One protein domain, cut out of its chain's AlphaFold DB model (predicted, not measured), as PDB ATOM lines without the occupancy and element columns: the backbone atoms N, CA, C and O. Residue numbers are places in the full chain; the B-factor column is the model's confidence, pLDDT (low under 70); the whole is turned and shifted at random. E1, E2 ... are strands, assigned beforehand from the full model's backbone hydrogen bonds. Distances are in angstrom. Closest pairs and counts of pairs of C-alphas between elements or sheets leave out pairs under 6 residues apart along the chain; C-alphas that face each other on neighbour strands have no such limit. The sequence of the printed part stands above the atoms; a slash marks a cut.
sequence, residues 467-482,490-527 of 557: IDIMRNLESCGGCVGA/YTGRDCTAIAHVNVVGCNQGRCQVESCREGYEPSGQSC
ATOM      1  N   ILE A 467     220.317 261.818 171.768       82.62
ATOM      2  CA  ILE A 467     219.608 262.720 172.684       82.62
ATOM      3  C   ILE A 467     220.167 262.591 174.109       82.62
ATOM      4  O   ILE A 467     220.380 261.484 174.605       82.62
ATOM      5  N   ASP A 468     220.396 263.719 174.794       86.12
ATOM      6  CA  ASP A 468     220.703 263.754 176.236       86.12
ATOM      7  C   ASP A 468     219.434 263.490 177.057       86.12
ATOM      8  O   ASP A 468     218.741 264.410 177.496       86.12
ATOM      9  N   ILE A 469     219.140 262.207 177.271       84.12
ATOM     10  CA  ILE A 469     217.972 261.739 178.027       84.12
ATOM     11  C   ILE A 469     217.976 262.164 179.502       84.12
ATOM     12  O   ILE A 469     216.971 261.991 180.189       84.12
ATOM     13  N   MET A 470     219.084 262.710 180.015       84.06
ATOM     14  CA  MET A 470     219.187 263.161 181.403       84.06
ATOM     15  C   MET A 470     218.686 264.597 181.594       84.06
ATOM     16  O   MET A 470     218.451 264.987 182.744       84.06
ATOM     17  N   ARG A 471     218.556 265.372 180.503       86.25
ATOM     18  CA  ARG A 471     218.228 266.812 180.513       86.25
ATOM     19  C   ARG A 471     217.267 267.278 179.414       86.25
ATOM     20  O   ARG A 471     216.746 268.386 179.525       86.25
ATOM     21  N   ASN A 472     217.037 266.499 178.358       87.19
ATOM     22  CA  ASN A 472     216.114 266.877 177.290       87.19
ATOM     23  C   ASN A 472     214.658 266.801 177.786       87.19
ATOM     24  O   ASN A 472     214.256 265.820 178.407       87.19
ATOM     25  N   LEU A 473     213.879 267.850 177.518       86.88
ATOM     26  CA  LEU A 473     212.483 267.969 177.939       86.88
ATOM     27  C   LEU A 473     211.534 267.051 177.161       86.88
ATOM     28  O   LEU A 473     210.639 266.481 177.772       86.88
ATOM     29  N   GLU A 474     211.753 266.876 175.858       85.19
ATOM     30  CA  GLU A 474     210.883 266.114 174.946       85.19
ATOM     31  C   GLU A 474     211.262 264.621 174.881       85.19
ATOM     32  O   GLU A 474     210.618 263.823 174.208       85.19
ATOM     33  N   SER A 475     212.330 264.215 175.572       87.12
ATOM     34  CA  SER A 475     212.800 262.823 175.653       87.12
ATOM     35  C   SER A 475     213.540 262.583 176.968       87.12
ATOM     36  O   SER A 475     214.723 262.241 177.011       87.12
ATOM     37  N   CYS A 476     212.839 262.826 178.075       88.69
ATOM     38  CA  CYS A 476     213.387 262.682 179.416       88.69
ATOM     39  C   CYS A 476     213.298 261.223 179.884       88.69
ATOM     40  O   CYS A 476     212.212 260.644 179.901       88.69
ATOM     41  N   GLY A 477     214.426 260.628 180.287       84.81
ATOM     42  CA  GLY A 477     214.500 259.241 180.777       84.81
ATOM     43  C   GLY A 477     214.574 258.157 179.692       84.81
ATOM     44  O   GLY A 477     214.667 256.972 180.011       84.81
ATOM     45  N   GLY A 478     214.568 258.545 178.417       86.25
ATOM     46  CA  GLY A 478     214.652 257.639 177.275       86.25
ATOM     47  C   GLY A 478     214.136 258.288 175.995       86.25
ATOM     48  O   GLY A 478     213.817 259.475 175.979       86.25
ATOM     49  N   CYS A 479     214.007 257.496 174.936       85.56
ATOM     50  CA  CYS A 479     213.345 257.928 173.705       85.56
ATOM     51  C   CYS A 479     211.818 257.910 173.872       85.56
ATOM     52  O   CYS A 479     211.287 256.975 174.470       85.56
ATOM     53  N   VAL A 480     211.121 258.899 173.310       81.88
ATOM     54  CA  VAL A 480     209.648 258.939 173.244       81.88
ATOM     55  C   VAL A 480     209.169 258.314 171.928       81.88
ATOM     56  O   VAL A 480     209.732 258.593 170.870       81.88
ATOM     57  N   GLY A 481     208.169 257.431 172.007       74.25
ATOM     58  CA  GLY A 481     207.505 256.803 170.854       74.25
ATOM     59  C   GLY A 481     206.285 257.595 170.369       74.25
ATOM     60  O   GLY A 481     205.966 258.652 170.915       74.25
ATOM     61  N   ALA A 482     205.580 257.087 169.355       65.50
ATOM     62  CA  ALA A 482     204.281 257.646 168.979       65.50
ATOM     63  C   ALA A 482     203.199 257.245 170.005       65.50
ATOM     64  O   ALA A 482     203.356 256.270 170.744       65.50
ATOM     65  N   TYR A 490     211.034 252.420 174.236       75.81
ATOM     66  CA  TYR A 490     210.561 253.795 174.470       75.81
ATOM     67  C   TYR A 490     210.339 254.105 175.958       75.81
ATOM     68  O   TYR A 490     209.218 254.269 176.430       75.81
ATOM     69  N   THR A 491     211.430 254.211 176.720       79.06
ATOM     70  CA  THR A 491     211.379 254.525 178.163       79.06
ATOM     71  C   THR A 491     211.260 256.022 178.481       79.06
ATOM     72  O   THR A 491     211.267 256.403 179.653       79.06
ATOM     73  N   GLY A 492     211.217 256.885 177.463       82.50
ATOM     74  CA  GLY A 492     211.186 258.336 177.620       82.50
ATOM     75  C   GLY A 492     209.791 258.908 177.833       82.50
ATOM     76  O   GLY A 492     208.788 258.324 177.432       82.50
ATOM     77  N   ARG A 493     209.734 260.113 178.404       86.12
ATOM     78  CA  ARG A 493     208.521 260.938 178.435       86.12
ATOM     79  C   ARG A 493     208.834 262.379 178.048       86.12
ATOM     80  O   ARG A 493     209.813 262.947 178.534       86.12
ATOM     81  N   ASP A 494     207.960 262.974 177.244       87.31
ATOM     82  CA  ASP A 494     207.924 264.419 177.041       87.31
ATOM     83  C   ASP A 494     207.347 265.094 178.297       87.31
ATOM     84  O   ASP A 494     206.194 264.891 178.686       87.31
ATOM     85  N   CYS A 495     208.181 265.877 178.971       87.25
ATOM     86  CA  CYS A 495     207.812 266.626 180.160       87.25
ATOM     87  C   CYS A 495     206.958 267.863 179.843       87.25
ATOM     88  O   CYS A 495     206.244 268.339 180.725       87.25
ATOM     89  N   THR A 496     207.011 268.390 178.617       85.19
ATOM     90  CA  THR A 496     206.216 269.554 178.193       85.19
ATOM     91  C   THR A 496     204.743 269.192 177.983       85.19
ATOM     92  O   THR A 496     203.865 270.001 178.285       85.19
ATOM     93  N   ALA A 497     204.467 267.942 177.597       85.69
ATOM     94  CA  ALA A 497     203.129 267.365 177.479       85.69
ATOM     95  C   ALA A 497     202.422 267.092 178.828       85.69
ATOM     96  O   ALA A 497     201.275 266.640 178.845       85.69
ATOM     97  N   ILE A 498     203.057 267.363 179.979       84.44
ATOM     98  CA  ILE A 498     202.418 267.195 181.293       84.44
ATOM     99  C   ILE A 498     201.245 268.179 181.428       84.44
ATOM    100  O   ILE A 498     201.409 269.402 181.404       84.44
ATOM    101  N   ALA A 499     200.040 267.632 181.607       82.38
ATOM    102  CA  ALA A 499     198.816 268.416 181.701       82.38
ATOM    103  C   ALA A 499     198.902 269.500 182.793       82.38
ATOM    104  O   ALA A 499     199.349 269.253 183.914       82.38
ATOM    105  N   HIS A 500     198.444 270.707 182.453       87.19
ATOM    106  CA  HIS A 500     198.412 271.892 183.326       87.19
ATOM    107  C   HIS A 500     199.777 272.386 183.840       87.19
ATOM    108  O   HIS A 500     199.814 273.252 184.717       87.19
ATOM    109  N   VAL A 501     200.895 271.918 183.275       89.06
ATOM    110  CA  VAL A 501     202.227 272.421 183.629       89.06
ATOM    111  C   VAL A 501     202.471 273.835 183.084       89.06
ATOM    112  O   VAL A 501     201.887 274.248 182.072       89.06
ATOM    113  N   ASN A 502     203.303 274.599 183.795       87.12
ATOM    114  CA  ASN A 502     203.713 275.954 183.418       87.12
ATOM    115  C   ASN A 502     205.241 276.081 183.308       87.12
ATOM    116  O   ASN A 502     205.734 276.610 182.319       87.12
ATOM    117  N   VAL A 503     205.990 275.544 184.280       86.75
ATOM    118  CA  VAL A 503     207.456 275.409 184.210       86.75
ATOM    119  C   VAL A 503     207.848 274.000 184.641       86.75
ATOM    120  O   VAL A 503     207.416 273.519 185.692       86.75
ATOM    121  N   VAL A 504     208.657 273.340 183.814       90.69
ATOM    122  CA  VAL A 504     209.078 271.948 183.985       90.69
ATOM    123  C   VAL A 504     210.510 271.767 183.491       90.69
ATOM    124  O   VAL A 504     210.904 272.358 182.487       90.69
ATOM    125  N   GLY A 505     211.278 270.947 184.203       88.50
ATOM    126  CA  GLY A 505     212.627 270.521 183.839       88.50
ATOM    127  C   GLY A 505     212.701 269.009 183.609       88.50
ATOM    128  O   GLY A 505     211.890 268.252 184.144       88.50
ATOM    129  N   CYS A 506     213.714 268.556 182.870       88.81
ATOM    130  CA  CYS A 506     214.186 267.175 182.945       88.81
ATOM    131  C   CYS A 506     215.467 267.147 183.784       88.81
ATOM    132  O   CYS A 506     216.428 267.855 183.480       88.81
ATOM    133  N   ASN A 507     215.480 266.349 184.851       87.19
ATOM    134  CA  ASN A 507     216.614 266.242 185.762       87.19
ATOM    135  C   ASN A 507     216.879 264.768 186.086       87.19
ATOM    136  O   ASN A 507     215.987 264.058 186.548       87.19
ATOM    137  N   GLN A 508     218.096 264.296 185.806       86.38
ATOM    138  CA  GLN A 508     218.501 262.890 185.957       86.38
ATOM    139  C   GLN A 508     217.537 261.891 185.278       86.38
ATOM    140  O   GLN A 508     217.257 260.818 185.812       86.38
ATOM    141  N   GLY A 509     216.999 262.260 184.111       83.81
ATOM    142  CA  GLY A 509     216.058 261.420 183.359       83.81
ATOM    143  C   GLY A 509     214.662 261.329 183.980       83.81
ATOM    144  O   GLY A 509     213.916 260.392 183.703       83.81
ATOM    145  N   ARG A 510     214.290 262.284 184.840       87.44
ATOM    146  CA  ARG A 510     212.950 262.404 185.421       87.44
ATOM    147  C   ARG A 510     212.404 263.816 185.230       87.44
ATOM    148  O   ARG A 510     213.086 264.793 185.527       87.44
ATOM    149  N   CYS A 511     211.151 263.921 184.785       88.50
ATOM    150  CA  CYS A 511     210.455 265.207 184.757       88.50
ATOM    151  C   CYS A 511     210.299 265.747 186.182       88.50
ATOM    152  O   CYS A 511     209.865 265.015 187.077       88.50
ATOM    153  N   GLN A 512     210.618 267.023 186.364       89.88
ATOM    154  CA  GLN A 512     210.508 267.752 187.617       89.88
ATOM    155  C   GLN A 512     209.656 269.000 187.368       89.88
ATOM    156  O   GLN A 512     210.043 269.882 186.603       89.88
ATOM    157  N   VAL A 513     208.466 269.043 187.968       88.06
ATOM    158  CA  VAL A 513     207.531 270.166 187.827       88.06
ATOM    159  C   VAL A 513     207.917 271.260 188.818       88.06
ATOM    160  O   VAL A 513     207.896 271.030 190.025       88.06
ATOM    161  N   GLU A 514     208.251 272.447 188.314       86.75
ATOM    162  CA  GLU A 514     208.583 273.609 189.149       86.75
ATOM    163  C   GLU A 514     207.354 274.485 189.410       86.75
ATOM    164  O   GLU A 514     207.168 274.987 190.517       86.75
ATOM    165  N   SER A 515     206.479 274.653 188.411       89.25
ATOM    166  CA  SER A 515     205.197 275.339 188.597       89.25
ATOM    167  C   SER A 515     204.099 274.835 187.662       89.25
ATOM    168  O   SER A 515     204.343 274.391 186.537       89.25
ATOM    169  N   CYS A 516     202.865 274.955 188.144       89.19
ATOM    170  CA  CYS A 516     201.638 274.608 187.436       89.19
ATOM    171  C   CYS A 516     200.854 275.866 187.055       89.19
ATOM    172  O   CYS A 516     201.071 276.942 187.617       89.19
ATOM    173  N   ARG A 517     199.930 275.727 186.103       87.75
ATOM    174  CA  ARG A 517     198.989 276.786 185.722       87.75
ATOM    175  C   ARG A 517     198.021 277.091 186.868       87.75
ATOM    176  O   ARG A 517     197.827 276.284 187.778       87.75
ATOM    177  N   GLU A 518     197.416 278.273 186.819       84.75
ATOM    178  CA  GLU A 518     196.470 278.736 187.836       84.75
ATOM    179  C   GLU A 518     195.323 277.726 188.049       84.75
ATOM    180  O   GLU A 518     194.837 277.112 187.101       84.75
ATOM    181  N   GLY A 519     194.945 277.502 189.312       82.06
ATOM    182  CA  GLY A 519     194.039 276.420 189.729       82.06
ATOM    183  C   GLY A 519     194.725 275.100 190.120       82.06
ATOM    184  O   GLY A 519     194.132 274.318 190.855       82.06
ATOM    185  N   TYR A 520     195.987 274.876 189.732       86.88
ATOM    186  CA  TYR A 520     196.722 273.631 190.000       86.88
ATOM    187  C   TYR A 520     197.959 273.860 190.886       86.88
ATOM    188  O   TYR A 520     198.495 274.971 190.966       86.88
ATOM    189  N   GLU A 521     198.427 272.813 191.568       86.62
ATOM    190  CA  GLU A 521     199.675 272.788 192.341       86.62
ATOM    191  C   GLU A 521     200.585 271.600 191.977       86.62
ATOM    192  O   GLU A 521     200.084 270.555 191.549       86.62
ATOM    193  N   PRO A 522     201.923 271.740 192.111       85.12
ATOM    194  CA  PRO A 522     202.856 270.654 191.824       85.12
ATOM    195  C   PRO A 522     202.705 269.491 192.807       85.12
ATOM    196  O   PRO A 522     202.822 269.671 194.018       85.12
ATOM    197  N   SER A 523     202.533 268.280 192.281       83.69
ATOM    198  CA  SER A 523     202.562 267.033 193.046       83.69
ATOM    199  C   SER A 523     203.515 266.043 192.374       83.69
ATOM    200  O   SER A 523     203.172 265.320 191.438       83.69
ATOM    201  N   GLY A 524     204.774 266.055 192.818       82.12
ATOM    202  CA  GLY A 524     205.837 265.202 192.282       82.12
ATOM    203  C   GLY A 524     206.162 265.490 190.812       82.12
ATOM    204  O   GLY A 524     206.922 266.405 190.507       82.12
ATOM    205  N   GLN A 525     205.621 264.670 189.906       83.62
ATOM    206  CA  GLN A 525     205.840 264.769 188.454       83.62
ATOM    207  C   GLN A 525     204.595 265.228 187.680       83.62
ATOM    208  O   GLN A 525     204.546 265.078 186.462       83.62
ATOM    209  N   SER A 526     203.574 265.737 188.365       84.25
ATOM    210  CA  SER A 526     202.314 266.169 187.761       84.25
ATOM    211  C   SER A 526     201.768 267.428 188.434       84.25
ATOM    212  O   SER A 526     202.230 267.843 189.498       84.25
ATOM    213  N   CYS A 527     200.778 268.045 187.793       86.88
ATOM    214  CA  CYS A 527     199.992 269.137 188.350       86.88
ATOM    215  C   CYS A 527     198.622 268.604 188.775       86.88
ATOM    216  O   CYS A 527     197.928 267.989 187.967       86.88
TER     217      CYS A 527
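Overview. This is residues 467 to 482 and 490 to 527 of the 557 residues of the protein "GCC2 and GCC3 domain protein" of Rhizoctonia solani 123E (UniProt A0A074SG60). Little regular structure: a two-stranded hairpin, E1 and E2, with the unnamed loops of residues 467 to 482 at its turn end and, at the other end, E3 folding back with residues 526 to 527. The 54 printed residues hold no named helix and three strands, E1, E2, E3 along the chain; the class is all strand, with 18 residues in named elements. The sheet, E1 - E2, is antiparallel. The whole is compact, with a radius of gyration of the C-alphas of 10.7 A and spans of 33 by 22 by 13 A.

Arrangement. E1, residues 501 to 507, and E2, residues 510 to 516, form an antiparallel hairpin at 154 degrees; N 505 and O 512 are within hydrogen-bond range, at 2.9 A. E3, residues 520 to 523, pairs with no named strand; its closest C-alphas to E2 are those of Pro 522 and Cys 516, 6.0 A apart. E1 and E3 are near each other, with 5 pairs of C-alphas within 10 A.

Along the chain. E1 begins at C-alpha 501 (202.227, 272.421, 183.629) and is 15.8 A long; E2 is 16.8 A. E3, 9.3 A, ends at C-alpha 523 (202.562, 267.033, 193.046).

Size, cuts and confidence. The C-alphas farthest apart, of Ile 467 and Gly 519, are 33.6 A apart. Residues 483 to 489 are not printed; C-alphas 482 and 490 are 9.2 A apart. Both links between strands are tight. In this predicted model, one printed residue, residue 482, has a pLDDT under 70, and the mean pLDDT of the printed part is 85.2.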